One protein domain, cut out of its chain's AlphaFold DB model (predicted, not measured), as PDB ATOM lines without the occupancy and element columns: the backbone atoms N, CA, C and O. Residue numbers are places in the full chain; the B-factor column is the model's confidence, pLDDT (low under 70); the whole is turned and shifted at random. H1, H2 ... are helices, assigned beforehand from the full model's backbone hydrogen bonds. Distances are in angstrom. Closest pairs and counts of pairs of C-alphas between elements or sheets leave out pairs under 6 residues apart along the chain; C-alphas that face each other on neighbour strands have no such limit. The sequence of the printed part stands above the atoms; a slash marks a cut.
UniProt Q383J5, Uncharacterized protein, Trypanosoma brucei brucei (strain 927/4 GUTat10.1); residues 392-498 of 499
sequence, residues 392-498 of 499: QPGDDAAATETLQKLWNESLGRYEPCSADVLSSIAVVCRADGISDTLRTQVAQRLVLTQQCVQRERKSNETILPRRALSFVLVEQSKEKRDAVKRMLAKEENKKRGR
ATOM      1  N   GLN A 392      95.354  11.740  86.678       93.95
ATOM      2  CA  GLN A 392      95.480  13.183  86.477       93.95
ATOM      3  C   GLN A 392      96.003  13.459  85.056       93.95
ATOM      4  O   GLN A 392      97.024  12.887  84.660       93.95
ATOM      5  N   PRO A 393      95.333  14.309  84.256       93.02
ATOM      6  CA  PRO A 393      95.803  14.634  82.913       93.02
ATOM      7  C   PRO A 393      97.219  15.224  82.941       93.02
ATOM      8  O   PRO A 393      97.463  16.203  83.642       93.02
ATOM      9  N   GLY A 394      98.134  14.640  82.164       92.42
ATOM     10  CA  GLY A 394      99.526  15.095  82.062       92.42
ATOM     11  C   GLY A 394     100.498  14.480  83.072       92.42
ATOM     12  O   GLY A 394     101.692  14.749  82.978       92.42
ATOM     13  N   ASP A 395     100.029  13.635  83.995       95.80
ATOM     14  CA  ASP A 395     100.894  12.881  84.909       95.80
ATOM     15  C   ASP A 395     101.580  11.711  84.175       95.80
ATOM     16  O   ASP A 395     101.051  10.600  84.077       95.80
ATOM     17  N   ASP A 396     102.757  11.988  83.607       96.10
ATOM     18  CA  ASP A 396     103.545  11.032  82.819       96.10
ATOM     19  C   ASP A 396     104.000   9.817  83.640       96.10
ATOM     20  O   ASP A 396     104.005   8.695  83.127       96.10
ATOM     21  N   ALA A 397     104.314  10.006  84.926       95.65
ATOM     22  CA  ALA A 397     104.767   8.930  85.803       95.65
ATOM     23  C   ALA A 397     103.628   7.945  86.100       95.65
ATOM     24  O   ALA A 397     103.780   6.739  85.878       95.65
ATOM     25  N   ALA A 398     102.460   8.451  86.511       95.93
ATOM     26  CA  ALA A 398     101.296   7.612  86.793       95.93
ATOM     27  C   ALA A 398     100.746   6.935  85.525       95.93
ATOM     28  O   ALA A 398     100.341   5.765  85.559       95.93
ATOM     29  N   ALA A 399     100.760   7.642  84.386       96.63
ATOM     30  CA  ALA A 399     100.400   7.068  83.093       96.63
ATOM     31  C   ALA A 399     101.359   5.939  82.694       96.63
ATOM     32  O   ALA A 399     100.903   4.862  82.311       96.63
ATOM     33  N   THR A 400     102.671   6.149  82.828       96.89
ATOM     34  CA  THR A 400     103.687   5.134  82.521       96.89
ATOM     35  C   THR A 400     103.488   3.882  83.365       96.89
ATOM     36  O   THR A 400     103.390   2.786  82.810       96.89
ATOM     37  N   GLU A 401     103.357   4.029  84.684       96.63
ATOM     38  CA  GLU A 401     103.158   2.902  85.598       96.63
ATOM     39  C   GLU A 401     101.889   2.108  85.245       96.63
ATOM     40  O   GLU A 401     101.916   0.881  85.116       96.63
ATOM     41  N   THR A 402     100.773   2.808  85.027       96.62
ATOM     42  CA  THR A 402      99.486   2.178  84.705       96.62
ATOM     43  C   THR A 402      99.545   1.438  83.370       96.62
ATOM     44  O   THR A 402      99.107   0.294  83.263       96.62
ATOM     45  N   LEU A 403     100.122   2.053  82.337       96.90
ATOM     46  CA  LEU A 403     100.201   1.464  80.998       96.90
ATOM     47  C   LEU A 403     101.223   0.328  80.904       96.90
ATOM     48  O   LEU A 403     101.078  -0.544  80.044       96.90
ATOM     49  N   GLN A 404     102.239   0.311  81.767       95.73
ATOM     50  CA  GLN A 404     103.127  -0.838  81.921       95.73
ATOM     51  C   GLN A 404     102.388  -2.026  82.537       95.73
ATOM     52  O   GLN A 404     102.496  -3.124  82.002       95.73
ATOM     53  N   LYS A 405     101.566  -1.809  83.573       95.60
ATOM     54  CA  LYS A 405     100.756  -2.876  84.194       95.60
ATOM     55  C   LYS A 405      99.736  -3.496  83.235       95.60
ATOM     56  O   LYS A 405      99.473  -4.690  83.319       95.60
ATOM     57  N   LEU A 406      99.175  -2.705  82.319       96.29
ATOM     58  CA  LEU A 406      98.217  -3.188  81.314       96.29
ATOM     59  C   LEU A 406      98.872  -3.917  80.133       96.29
ATOM     60  O   LEU A 406      98.175  -4.531  79.325       96.29
ATOM     61  N   TRP A 407     100.190  -3.810  79.968       97.27
ATOM     62  CA  TRP A 407     100.896  -4.471  78.880       97.27
ATOM     63  C   TRP A 407     101.217  -5.916  79.258       97.27
ATOM     64  O   TRP A 407     101.999  -6.171  80.170       97.27
ATOM     65  N   ASN A 408     100.648  -6.871  78.526       95.78
ATOM     66  CA  ASN A 408     100.947  -8.281  78.714       95.78
ATOM     67  C   ASN A 408     102.065  -8.707  77.752       95.78
ATOM     68  O   ASN A 408     101.835  -8.876  76.552       95.78
ATOM     69  N   GLU A 409     103.272  -8.908  78.287       94.51
ATOM     70  CA  GLU A 409     104.442  -9.312  77.499       94.51
ATOM     71  C   GLU A 409     104.267 -10.677  76.830       94.51
ATOM     72  O   GLU A 409     104.628 -10.831  75.665       94.51
ATOM     73  N   SER A 410     103.647 -11.642  77.520       93.47
ATOM     74  CA  SER A 410     103.445 -13.000  76.991       93.47
ATOM     75  C   SER A 410     102.508 -13.036  75.779       93.47
ATOM     76  O   SER A 410     102.707 -13.833  74.865       93.47
ATOM     77  N   LEU A 411     101.511 -12.145  75.747       91.93
ATOM     78  CA  LEU A 411     100.553 -12.028  74.645       91.93
ATOM     79  C   LEU A 411     100.964 -10.975  73.602       91.93
ATOM     80  O   LEU A 411     100.344 -10.886  72.541       91.93
ATOM     81  N   GLY A 412     101.972 -10.150  73.899       94.44
ATOM     82  CA  GLY A 412     102.415  -9.059  73.031       94.44
ATOM     83  C   GLY A 412     101.330  -8.009  72.761       94.44
ATOM     84  O   GLY A 412     101.269  -7.459  71.660       94.44
ATOM     85  N   ARG A 413     100.439  -7.763  73.731       95.25
ATOM     86  CA  ARG A 413      99.310  -6.830  73.594       95.25
ATOM     87  C   ARG A 413      98.889  -6.218  74.928       95.25
ATOM     88  O   ARG A 413      99.239  -6.724  75.992       95.25
ATOM     89  N   TYR A 414      98.078  -5.165  74.868       96.01
ATOM     90  CA  TYR A 414      97.345  -4.691  76.044       96.01
ATOM     91  C   TYR A 414      96.277  -5.700  76.476       96.01
ATOM     92  O   TYR A 414      95.577  -6.254  75.630       96.01
ATOM     93  N   GLU A 415      96.117  -5.894  77.780       93.15
ATOM     94  CA  GLU A 415      95.065  -6.724  78.360       93.15
ATOM     95  C   GLU A 415      94.468  -5.999  79.581       93.15
ATOM     96  O   GLU A 415      95.210  -5.679  80.510       93.15
ATOM     97  N   PRO A 416      93.152  -5.713  79.606       93.07
ATOM     98  CA  PRO A 416      92.163  -5.970  78.554       93.07
ATOM     99  C   PRO A 416      92.326  -5.080  77.300       93.07
ATOM    100  O   PRO A 416      92.720  -3.923  77.383       93.07
ATOM    101  N   CYS A 417      91.949  -5.592  76.121       92.30
ATOM    102  CA  CYS A 417      92.037  -4.880  74.827       92.30
ATOM    103  C   CYS A 417      90.680  -4.427  74.248       92.30
ATOM    104  O   CYS A 417      90.511  -4.342  73.028       92.30
ATOM    105  N   SER A 418      89.683  -4.142  75.093       91.03
ATOM    106  CA  SER A 418      88.369  -3.684  74.614       91.03
ATOM    107  C   SER A 418      88.441  -2.300  73.954       91.03
ATOM    108  O   SER A 418      89.340  -1.501  74.226       91.03
ATOM    109  N   ALA A 419      87.466  -1.978  73.098       91.68
ATOM    110  CA  ALA A 419      87.418  -0.689  72.404       91.68
ATOM    111  C   ALA A 419      87.430   0.513  73.372       91.68
ATOM    112  O   ALA A 419      88.064   1.533  73.086       91.68
ATOM    113  N   ASP A 420      86.782   0.398  74.532       93.52
ATOM    114  CA  ASP A 420      86.774   1.453  75.548       93.52
ATOM    115  C   ASP A 420      88.125   1.598  76.247       93.52
ATOM    116  O   ASP A 420      88.583   2.723  76.467       93.52
ATOM    117  N   VAL A 421      88.803   0.483  76.535       96.07
ATOM    118  CA  VAL A 421      90.140   0.489  77.146       96.07
ATOM    119  C   VAL A 421      91.151   1.101  76.184       96.07
ATOM    120  O   VAL A 421      91.805   2.080  76.531       96.07
ATOM    121  N   LEU A 422      91.211   0.624  74.936       96.71
ATOM    122  CA  LEU A 422      92.135   1.151  73.923       96.71
ATOM    123  C   LEU A 422      91.870   2.634  73.619       96.71
ATOM    124  O   LEU A 422      92.804   3.416  73.431       96.71
ATOM    125  N   SER A 423      90.599   3.050  73.611       96.53
ATOM    126  CA  SER A 423      90.238   4.467  73.492       96.53
ATOM    127  C   SER A 423      90.704   5.286  74.694       96.53
ATOM    128  O   SER A 423      91.151   6.415  74.506       96.53
ATOM    129  N   SER A 424      90.592   4.744  75.908       97.10
ATOM    130  CA  SER A 424      91.001   5.423  77.143       97.10
ATOM    131  C   SER A 424      92.520   5.563  77.225       97.10
ATOM    132  O   SER A 424      92.999   6.657  77.511       97.10
ATOM    133  N   ILE A 425      93.275   4.527  76.842       97.74
ATOM    134  CA  ILE A 425      94.741   4.574  76.701       97.74
ATOM    135  C   ILE A 425      95.152   5.732  75.780       97.74
ATOM    136  O   ILE A 425      96.000   6.553  76.133       97.74
ATOM    137  N   ALA A 426      94.507   5.841  74.616       96.95
ATOM    138  CA  ALA A 426      94.790   6.905  73.660       96.95
ATOM    139  C   ALA A 426      94.426   8.305  74.182       96.95
ATOM    140  O   ALA A 426      95.074   9.276  73.808       96.95
ATOM    141  N   VAL A 427      93.392   8.434  75.019       96.52
ATOM    142  CA  VAL A 427      93.022   9.716  75.643       96.52
ATOM    143  C   VAL A 427      94.055  10.129  76.685       96.52
ATOM    144  O   VAL A 427      94.499  11.273  76.645       96.52
ATOM    145  N   VAL A 428      94.481   9.205  77.554       96.44
ATOM    146  CA  VAL A 428      95.520   9.462  78.565       96.44
ATOM    147  C   VAL A 428      96.801   9.957  77.893       96.44
ATOM    148  O   VAL A 428      97.306  11.017  78.244       96.44
ATOM    149  N   CYS A 429      97.270   9.268  76.849       96.27
ATOM    150  CA  CYS A 429      98.537   9.607  76.190       96.27
ATOM    151  C   CYS A 429      98.488  10.890  75.345       96.27
ATOM    152  O   CYS A 429      99.530  11.433  74.980       96.27
ATOM    153  N   ARG A 430      97.290  11.390  75.020       95.00
ATOM    154  CA  ARG A 430      97.107  12.663  74.307       95.00
ATOM    155  C   ARG A 430      97.154  13.883  75.213       95.00
ATOM    156  O   ARG A 430      97.227  14.984  74.677       95.00
ATOM    157  N   ALA A 431      97.064  13.713  76.530       93.96
ATOM    158  CA  ALA A 431      97.081  14.841  77.448       93.96
ATOM    159  C   ALA A 431      98.387  15.638  77.316       93.96
ATOM    160  O   ALA A 431      99.461  15.071  77.078       93.96
ATOM    161  N   ASP A 432      98.286  16.958  77.461       90.79
ATOM    162  CA  ASP A 432      99.451  17.830  77.579       90.79
ATOM    163  C   ASP A 432     100.217  17.461  78.856       90.79
ATOM    164  O   ASP A 432      99.604  17.246  79.897       90.79
ATOM    165  N   GLY A 433     101.541  17.333  78.768       92.06
ATOM    166  CA  GLY A 433     102.399  16.867  79.868       92.06
ATOM    167  C   GLY A 433     102.918  15.434  79.710       92.06
ATOM    168  O   GLY A 433     103.947  15.108  80.290       92.06
ATOM    169  N   ILE A 434     102.293  14.609  78.862       96.83
ATOM    170  CA  ILE A 434     102.811  13.269  78.546       96.83
ATOM    171  C   ILE A 434     104.029  13.360  77.619       96.83
ATOM    172  O   ILE A 434     103.992  14.045  76.592       96.83
ATOM    173  N   SER A 435     105.087  12.629  77.965       95.57
ATOM    174  CA  SER A 435     106.350  12.588  77.236       95.57
ATOM    175  C   SER A 435     106.202  11.990  75.833       95.57
ATOM    176  O   SER A 435     105.440  11.050  75.584       95.57
ATOM    177  N   ASP A 436     106.993  12.504  74.890       93.49
ATOM    178  CA  ASP A 436     107.031  11.991  73.516       93.49
ATOM    179  C   ASP A 436     107.499  10.526  73.450       93.49
ATOM    180  O   ASP A 436     107.037   9.756  72.601       93.49
ATOM    181  N   THR A 437     108.374  10.121  74.375       94.69
ATOM    182  CA  THR A 437     108.840   8.737  74.513       94.69
ATOM    183  C   THR A 437     107.681   7.800  74.843       94.69
ATOM    184  O   THR A 437     107.497   6.793  74.152       94.69
ATOM    185  N   LEU A 438     106.858   8.145  75.845       96.15
ATOM    186  CA  LEU A 438     105.697   7.337  76.216       96.15
ATOM    187  C   LEU A 438     104.668   7.294  75.082       96.15
ATOM    188  O   LEU A 438     104.179   6.216  74.740       96.15
ATOM    189  N   ARG A 439     104.382   8.435  74.438       96.46
ATOM    190  CA  ARG A 439     103.454   8.495  73.291       96.46
ATOM    191  C   ARG A 439     103.872   7.556  72.165       96.46
ATOM    192  O   ARG A 439     103.048   6.774  71.683       96.46
ATOM    193  N   THR A 440     105.153   7.583  71.803       95.29
ATOM    194  CA  THR A 440     105.723   6.717  70.762       95.29
ATOM    195  C   THR A 440     105.600   5.241  71.145       95.29
ATOM    196  O   THR A 440     105.134   4.426  70.346       95.29
ATOM    197  N   GLN A 441     105.946   4.891  72.389       96.41
ATOM    198  CA  GLN A 441     105.850   3.519  72.889       96.41
ATOM    199  C   GLN A 441     104.406   2.998  72.864       96.41
ATOM    200  O   GLN A 441     104.145   1.881  72.411       96.41
ATOM    201  N   VAL A 442     103.448   3.802  73.324       97.16
ATOM    202  CA  VAL A 442     102.030   3.421  73.357       97.16
ATOM    203  C   VAL A 442     101.471   3.283  71.945       97.16
ATOM    204  O   VAL A 442     100.742   2.330  71.671       97.16
ATOM    205  N   ALA A 443     101.841   4.172  71.018       96.86
ATOM    206  CA  ALA A 443     101.439   4.056  69.620       96.86
ATOM    207  C   ALA A 443     101.925   2.735  68.999       96.86
ATOM    208  O   ALA A 443     101.139   2.036  68.358       96.86
ATOM    209  N   GLN A 444     103.177   2.341  69.255       96.17
ATOM    210  CA  GLN A 444     103.715   1.047  68.820       96.17
ATOM    211  C   GLN A 444     102.957  -0.129  69.452       96.17
ATOM    212  O   GLN A 444     102.529  -1.045  68.749       96.17
ATOM    213  N   ARG A 445     102.711  -0.090  70.766       97.45
ATOM    214  CA  ARG A 445     101.972  -1.139  71.489       97.45
ATOM    215  C   ARG A 445     100.516  -1.277  71.035       97.45
ATOM    216  O   ARG A 445     100.001  -2.394  70.975       97.45
ATOM    217  N   LEU A 446      99.849  -0.183  70.665       97.35
ATOM    218  CA  LEU A 446      98.505  -0.219  70.076       97.35
ATOM    219  C   LEU A 446      98.505  -0.900  68.700       97.35
ATOM    220  O   LEU A 446      97.600  -1.683  68.414       97.35
ATOM    221  N   VAL A 447      99.531  -0.663  67.876       95.45
ATOM    222  CA  VAL A 447      99.709  -1.369  66.593       95.45
ATOM    223  C   VAL A 447      99.943  -2.862  66.820       95.45
ATOM    224  O   VAL A 447      99.288  -3.681  66.176       95.45
ATOM    225  N   LEU A 448     100.810  -3.231  67.767       96.02
ATOM    226  CA  LEU A 448     101.046  -4.635  68.128       96.02
ATOM    227  C   LEU A 448      99.770  -5.312  68.643       96.02
ATOM    228  O   LEU A 448      99.434  -6.413  68.214       96.02
ATOM    229  N   THR A 449      99.007  -4.613  69.486       95.73
ATOM    230  CA  THR A 449      97.709  -5.087  69.982       95.73
ATOM    231  C   THR A 449      96.746  -5.348  68.824       95.73
ATOM    232  O   THR A 449      96.130  -6.410  68.772       95.73
ATOM    233  N   GLN A 450      96.657  -4.435  67.850       93.79
ATOM    234  CA  GLN A 450      95.843  -4.644  66.652       93.79
ATOM    235  C   GLN A 450      96.282  -5.888  65.870       93.79
ATOM    236  O   GLN A 450      95.438  -6.714  65.534       93.79
ATOM    237  N   GLN A 451      97.581  -6.036  65.596       93.09
ATOM    238  CA  GLN A 451      98.120  -7.172  64.839       93.09
ATOM    239  C   GLN A 451      97.860  -8.508  65.544       93.09
ATOM    240  O   GLN A 451      97.514  -9.495  64.895       93.09
ATOM    241  N   CYS A 452      98.002  -8.536  66.872       92.73
ATOM    242  CA  CYS A 452      97.739  -9.719  67.680       92.73
ATOM    243  C   CYS A 452      96.259 -10.128  67.585       92.73
ATOM    244  O   CYS A 452      95.950 -11.255  67.199       92.73
ATOM    245  N   VAL A 453      95.331  -9.185  67.800       89.36
ATOM    246  CA  VAL A 453      93.887  -9.473  67.736       89.36
ATOM    247  C   VAL A 453      93.435  -9.826  66.307       89.36
ATOM    248  O   VAL A 453      92.574 -10.687  66.132       89.36
ATOM    249  N   GLN A 454      94.025  -9.225  65.270       90.75
ATOM    250  CA  GLN A 454      93.764  -9.592  63.869       90.75
ATOM    251  C   GLN A 454      94.177 -11.038  63.568       90.75
ATOM    252  O   GLN A 454      93.419 -11.776  62.932       90.75
ATOM    253  N   ARG A 455      95.344 -11.466  64.072       89.90
ATOM    254  CA  ARG A 455      95.836 -12.843  63.928       89.90
ATOM    255  C   ARG A 455      94.914 -13.845  64.623       89.90
ATOM    256  O   ARG A 455      94.584 -14.869  64.033       89.90
ATOM    257  N   GLU A 456      94.461 -13.531  65.833       86.78
ATOM    258  CA  GLU A 456      93.521 -14.370  66.588       86.78
ATOM    259  C   GLU A 456      92.155 -14.481  65.904       86.78
ATOM    260  O   GLU A 456      91.589 -15.570  65.811       86.78
ATOM    261  N   ARG A 457      91.631 -13.365  65.379       84.83
ATOM    262  CA  ARG A 457      90.326 -13.319  64.702       84.83
ATOM    263  C   ARG A 457      90.368 -13.761  63.242       84.83
ATOM    264  O   ARG A 457      89.314 -13.802  62.611       84.83
ATOM    265  N   LYS A 458      91.553 -14.052  62.693       85.67
ATOM    266  CA  LYS A 458      91.767 -14.323  61.260       85.67
ATOM    267  C   LYS A 458      91.102 -13.260  60.368       85.67
ATOM    268  O   LYS A 458      90.507 -13.586  59.344       85.67
ATOM    269  N   SER A 459      91.169 -11.994  60.783       81.66
ATOM    270  CA  SER A 459      90.517 -10.869  60.107       81.66
ATOM    271  C   SER A 459      91.528  -9.773  59.793       81.66
ATOM    272  O   SER A 459      92.363  -9.432  60.628       81.66
ATOM    273  N   ASN A 460      91.412  -9.193  58.598       79.78
ATOM    274  CA  ASN A 460      92.212  -8.045  58.162       79.78
ATOM    275  C   ASN A 460      91.562  -6.699  58.528       79.78
ATOM    276  O   ASN A 460      92.081  -5.640  58.177       79.78
ATOM    277  N   GLU A 461      90.420  -6.710  59.218       81.56
ATOM    278  CA  GLU A 461      89.699  -5.491  59.579       81.56
ATOM    279  C   GLU A 461      90.454  -4.675  60.631       81.56
ATOM    280  O   GLU A 461      91.121  -5.214  61.516       81.56
ATOM    281  N   THR A 462      90.353  -3.346  60.551       78.71
ATOM    282  CA  THR A 462      90.951  -2.466  61.561       78.71
ATOM    283  C   THR A 462      90.172  -2.590  62.863       78.71
ATOM    284  O   THR A 462      88.997  -2.245  62.927       78.71
ATOM    285  N   ILE A 463      90.846  -3.067  63.911       83.13
ATOM    286  CA  ILE A 463      90.223  -3.340  65.216       83.13
ATOM    287  C   ILE A 463      90.317  -2.127  66.150       83.13
ATOM    288  O   ILE A 463      89.549  -2.008  67.105       83.13
ATOM    289  N   LEU A 464      91.242  -1.197  65.880       91.22
ATOM    290  CA  LEU A 464      91.426  -0.034  66.739       91.22
ATOM    291  C   LEU A 464      90.219   0.912  66.675       91.22
ATOM    292  O   LEU A 464      89.814   1.333  65.588       91.22
ATOM    293  N   PRO A 465      89.685   1.338  67.833       93.65
ATOM    294  CA  PRO A 465      88.629   2.337  67.881       93.65
ATOM    295  C   PRO A 465      89.140   3.682  67.357       93.65
ATOM    296  O   PRO A 465      90.319   4.013  67.489       93.65
ATOM    297  N   ARG A 466      88.234   4.509  66.819       93.88
ATOM    298  CA  ARG A 466      88.561   5.780  66.139       93.88
ATOM    299  C   ARG A 466      89.553   6.668  66.905       93.88
ATOM    300  O   ARG A 466      90.438   7.257  66.289       93.88
ATOM    301  N   ARG A 467      89.421   6.768  68.234       94.92
ATOM    302  CA  ARG A 467      90.320   7.572  69.088       94.92
ATOM    303  C   ARG A 467      91.745   7.007  69.124       94.92
ATOM    304  O   ARG A 467      92.694   7.767  68.937       94.92
ATOM    305  N   ALA A 468      91.879   5.694  69.307       96.66
ATOM    306  CA  ALA A 468      93.167   5.004  69.303       96.66
ATOM    307  C   ALA A 468      93.812   5.023  67.916       96.66
ATOM    308  O   ALA A 468      94.978   5.380  67.790       96.66
ATOM    309  N   LEU A 469      93.032   4.759  66.866       96.00
ATOM    310  CA  LEU A 469      93.515   4.826  65.490       96.00
ATOM    311  C   LEU A 469      94.041   6.226  65.150       96.00
ATOM    312  O   LEU A 469      95.158   6.375  64.670       96.00
ATOM    313  N   SER A 470      93.268   7.270  65.459       95.99
ATOM    314  CA  SER A 470      93.703   8.649  65.234       95.99
ATOM    315  C   SER A 470      94.965   8.996  66.033       95.99
ATOM    316  O   SER A 470      95.753   9.806  65.565       95.99
ATOM    317  N   PHE A 471      95.164   8.405  67.217       96.89
ATOM    318  CA  PHE A 471      96.349   8.660  68.041       96.89
ATOM    319  C   PHE A 471      97.588   8.051  67.385       96.89
ATOM    320  O   PHE A 471      98.557   8.756  67.130       96.89
ATOM    321  N   VAL A 472      97.497   6.774  67.005       96.71
ATOM    322  CA  VAL A 472      98.555   6.057  66.285       96.71
ATOM    323  C   VAL A 472      98.939   6.782  64.995       96.71
ATOM    324  O   VAL A 472     100.122   6.966  64.724       96.71
ATOM    325  N   LEU A 473      97.958   7.238  64.209       95.23
ATOM    326  CA  LEU A 473      98.220   7.945  62.952       95.23
ATOM    327  C   LEU A 473      98.944   9.284  63.156       95.23
ATOM    328  O   LEU A 473      99.789   9.643  62.336       95.23
ATOM    329  N   VAL A 474      98.636  10.017  64.230       94.63
ATOM    330  CA  VAL A 474      99.321  11.278  64.564       94.63
ATOM    331  C   VAL A 474     100.785  11.017  64.919       94.63
ATOM    332  O   VAL A 474     101.660  11.679  64.357       94.63
ATOM    333  N   GLU A 475     101.058  10.022  65.766       94.57
ATOM    334  CA  GLU A 475     102.427   9.665  66.161       94.57
ATOM    335  C   GLU A 475     103.240   9.123  64.978       94.57
ATOM    336  O   GLU A 475     104.342   9.600  64.711       94.57
ATOM    337  N   GLN A 476     102.668   8.231  64.165       93.24
ATOM    338  CA  GLN A 476     103.327   7.751  62.943       93.24
ATOM    339  C   GLN A 476     103.583   8.880  61.932       93.24
ATOM    340  O   GLN A 476     104.596   8.883  61.233       93.24
ATOM    341  N   SER A 477     102.674   9.855  61.820       92.78
ATOM    342  CA  SER A 477     102.874  11.031  60.965       92.78
ATOM    343  C   SER A 477     104.000  11.928  61.486       92.78
ATOM    344  O   SER A 477     104.772  12.465  60.689       92.78
ATOM    345  N   LYS A 478     104.118  12.097  62.808       92.26
ATOM    346  CA  LYS A 478     105.228  12.818  63.446       92.26
ATOM    347  C   LYS A 478     106.559  12.115  63.173       92.26
ATOM    348  O   LYS A 478     107.457  12.744  62.623       92.26
ATOM    349  N   GLU A 479     106.636  10.807  63.402       89.67
ATOM    350  CA  GLU A 479     107.836  10.007  63.135       89.67
ATOM    351  C   GLU A 479     108.271  10.082  61.662       89.67
ATOM    352  O   GLU A 479     109.450  10.293  61.371       89.67
ATOM    353  N   LYS A 480     107.322   9.989  60.719       90.65
ATOM    354  CA  LYS A 480     107.596  10.157  59.281       90.65
ATOM    355  C   LYS A 480     108.148  11.545  58.964       90.65
ATOM    356  O   LYS A 480     109.125  11.650  58.224       90.65
ATOM    357  N   ARG A 481     107.559  12.607  59.524       91.41
ATOM    358  CA  ARG A 481     108.053  13.984  59.346       91.41
ATOM    359  C   ARG A 481     109.466  14.148  59.906       91.41
ATOM    360  O   ARG A 481     110.320  14.715  59.228       91.41
ATOM    361  N   ASP A 482     109.742  13.585  61.078       90.06
ATOM    362  CA  ASP A 482     111.065  13.636  61.706       90.06
ATOM    363  C   ASP A 482     112.102  12.788  60.955       90.06
ATOM    364  O   ASP A 482     113.276  13.153  60.882       90.06
ATOM    365  N   ALA A 483     111.695  11.662  60.364       89.81
ATOM    366  CA  ALA A 483     112.543  10.857  59.490       89.81
ATOM    367  C   ALA A 483     112.901  11.614  58.201       89.81
ATOM    368  O   ALA A 483     114.076  11.682  57.847       89.81
ATOM    369  N   VAL A 484     111.922  12.251  57.547       91.08
ATOM    370  CA  VAL A 484     112.154  13.100  56.364       91.08
ATOM    371  C   VAL A 484     113.083  14.265  56.705       91.08
ATOM    372  O   VAL A 484     114.065  14.484  56.001       91.08
ATOM    373  N   LYS A 485     112.854  14.952  57.829       92.90
ATOM    374  CA  LYS A 485     113.728  16.037  58.299       92.90
ATOM    375  C   LYS A 485     115.168  15.559  58.533       92.90
ATOM    376  O   LYS A 485     116.110  16.238  58.134       92.90
ATOM    377  N   ARG A 486     115.351  14.370  59.126       91.11
ATOM    378  CA  ARG A 486     116.674  13.745  59.314       91.11
ATOM    379  C   ARG A 486     117.342  13.363  57.992       91.11
ATOM    380  O   ARG A 486     118.558  13.491  57.887       91.11
ATOM    381  N   MET A 487     116.587  12.892  57.000       89.58
ATOM    382  CA  MET A 487     117.128  12.597  55.668       89.58
ATOM    383  C   MET A 487     117.582  13.872  54.953       89.58
ATOM    384  O   MET A 487     118.715  13.915  54.483       89.58
ATOM    385  N   LEU A 488     116.764  14.928  54.965       90.64
ATOM    386  CA  LEU A 488     117.109  16.220  54.360       90.64
ATOM    387  C   LEU A 488     118.352  16.845  55.007       90.64
ATOM    388  O   LEU A 488     119.269  17.249  54.299       90.64
ATOM    389  N   ALA A 489     118.457  16.825  56.339       90.41
ATOM    390  CA  ALA A 489     119.648  17.318  57.038       90.41
ATOM    391  C   ALA A 489     120.922  16.524  56.679       90.41
ATOM    392  O   ALA A 489     122.009  17.090  56.554       90.41
ATOM    393  N   LYS A 490     120.807  15.203  56.473       89.45
ATOM    394  CA  LYS A 490     121.926  14.370  55.998       89.45
ATOM    395  C   LYS A 490     122.324  14.709  54.562       89.45
ATOM    396  O   LYS A 490     123.508  14.645  54.241       89.45
ATOM    397  N   GLU A 491     121.369  15.042  53.699       86.78
ATOM    398  CA  GLU A 491     121.650  15.467  52.325       86.78
ATOM    399  C   GLU A 491     122.288  16.856  52.263       86.78
ATOM    400  O   GLU A 491     123.252  17.039  51.522       86.78
ATOM    401  N   GLU A 492     121.827  17.810  53.074       85.91
ATOM    402  CA  GLU A 492     122.440  19.140  53.185       85.91
ATOM    403  C   GLU A 492     123.888  19.056  53.675       85.91
ATOM    404  O   GLU A 492     124.773  19.669  53.080       85.91
ATOM    405  N   ASN A 493     124.166  18.227  54.686       81.84
ATOM    406  CA  ASN A 493     125.532  18.006  55.164       81.84
ATOM    407  C   ASN A 493     126.416  17.299  54.122       81.84
ATOM    408  O   ASN A 493     127.602  17.600  54.020       81.84
ATOM    409  N   LYS A 494     125.853  16.394  53.306       81.56
ATOM    410  CA  LYS A 494     126.577  15.772  52.182       81.56
ATOM    411  C   LYS A 494     126.883  16.756  51.053       81.56
ATOM    412  O   LYS A 494     127.887  16.559  50.377       81.56
ATOM    413  N   LYS A 495     126.026  17.756  50.823       77.92
ATOM    414  CA  LYS A 495     126.270  18.822  49.840       77.92
ATOM    415  C   LYS A 495     127.339  19.794  50.344       77.92
ATOM    416  O   LYS A 495     128.304  20.022  49.636       77.92
ATOM    417  N   ARG A 496     127.245  20.237  51.603       75.92
ATOM    418  CA  ARG A 496     128.240  21.131  52.231       75.92
ATOM    419  C   ARG A 496     129.631  20.520  52.415       75.92
ATOM    420  O   ARG A 496     130.570  21.264  52.628       75.92
ATOM    421  N   GLY A 497     129.754  19.193  52.405       71.05
ATOM    422  CA  GLY A 497     131.048  18.501  52.450       71.05
ATOM    423  C   GLY A 497     131.626  18.139  51.076       71.05
ATOM    424  O   GLY A 497     132.608  17.402  51.031       71.05
ATOM    425  N   ARG A 498     130.981  18.550  49.972       59.19
ATOM    426  CA  ARG A 498     131.477  18.367  48.593       59.19
ATOM    427  C   ARG A 498     131.812  19.676  47.879       59.19
ATOM    428  O   ARG A 498     132.418  19.599  46.812       59.19
TER     429      ARG A 498
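AT A GLANCE: This is residues 392 to 498 of the 499 residues of an uncharacterized protein of Trypanosoma brucei brucei (strain 927/4 GUTat10.1) (UniProt Q383J5). A long helix, H4, slants at its beginning across H2 and H3, and its residues 480 to 496, with 497 and 498 after them, stick out as a free arm from a compact body. In that body H1, H2 and H3 run roughly along one line in alternating directions where they follow each other, with H1 and the beginning of H4 on opposite sides of H2 and H3. The printed part has 107 residues with four named helices, H1 to H4 in chain order, and no named strand; the class is all helix. The whole is loose, with a radius of gyration of the C-alphas of 16.7 A and spans of 55, 37 and 26 A, the arm making much of the longest.

HOW THE PARTS SIT: H4, residues 466 to 496, touches H3, residues 436 to 457, at a steep tilt of 57 degrees, opposite ways; the closest C-alphas are those of Val 472 and Ala 443, 4.8 A apart. H4 touches H3 with residues 468 to 476 alone, and H3 touches H4 with residues 439 to 447 alone. H4 also touches H2, residues 419 to 430, with residues 466 to 471 alone, at a steep tilt of 42 degrees, the same way; the closest C-alphas are those of Ala 468 and Ala 426, 5.0 A apart. H2 is the hub, touching three helices. H2 and H3 form a helical hairpin at a shallow tilt of 16 degrees, opposite ways, with the C-alphas of Cys 429 and Arg 439 closest at 5.8 A. H1, residues 396 to 405, and H2 form another helical hairpin at a shallow tilt of 29 degrees; they only just touch, with 3 pairs of C-alphas within 8 A, the closest those of Ala 399 and Val 428 at 7.1 A. H1 and H3 are close but not clearly touching, and H1 and H4 are apart. Helix packing is part aligned, part crossed. In H1, H2, H3 and H4 every O i to N i+4 pair is within hydrogen-bond range.

IN THESE COORDINATES: H4 is 44.8 A long, from C-alpha 466 at (88.561, 5.780, 66.139) to C-alpha 496 at (128.240, 21.131, 52.231). H3 measures 31.6 A, H2 16.6 A and H1 14.3 A, and C-alpha 396, where H1 begins, is at (103.545, 11.032, 82.819).

THE WHOLE: The C-alphas farthest apart are those of Pro 416 and Arg 498, 55.1 A. Without residues 480 to 498, which stand free, the body spans 38 by 27 by 21 A. The link from H1 to H2 is long, and in it residues 407 to 408 pair with 413 to 414, antiparallel. The link from H2 to H3 is tight, and that from H3 to H4 is short. The printed part has no cut; its mean pLDDT is 92.2, and residue 498 is under 70.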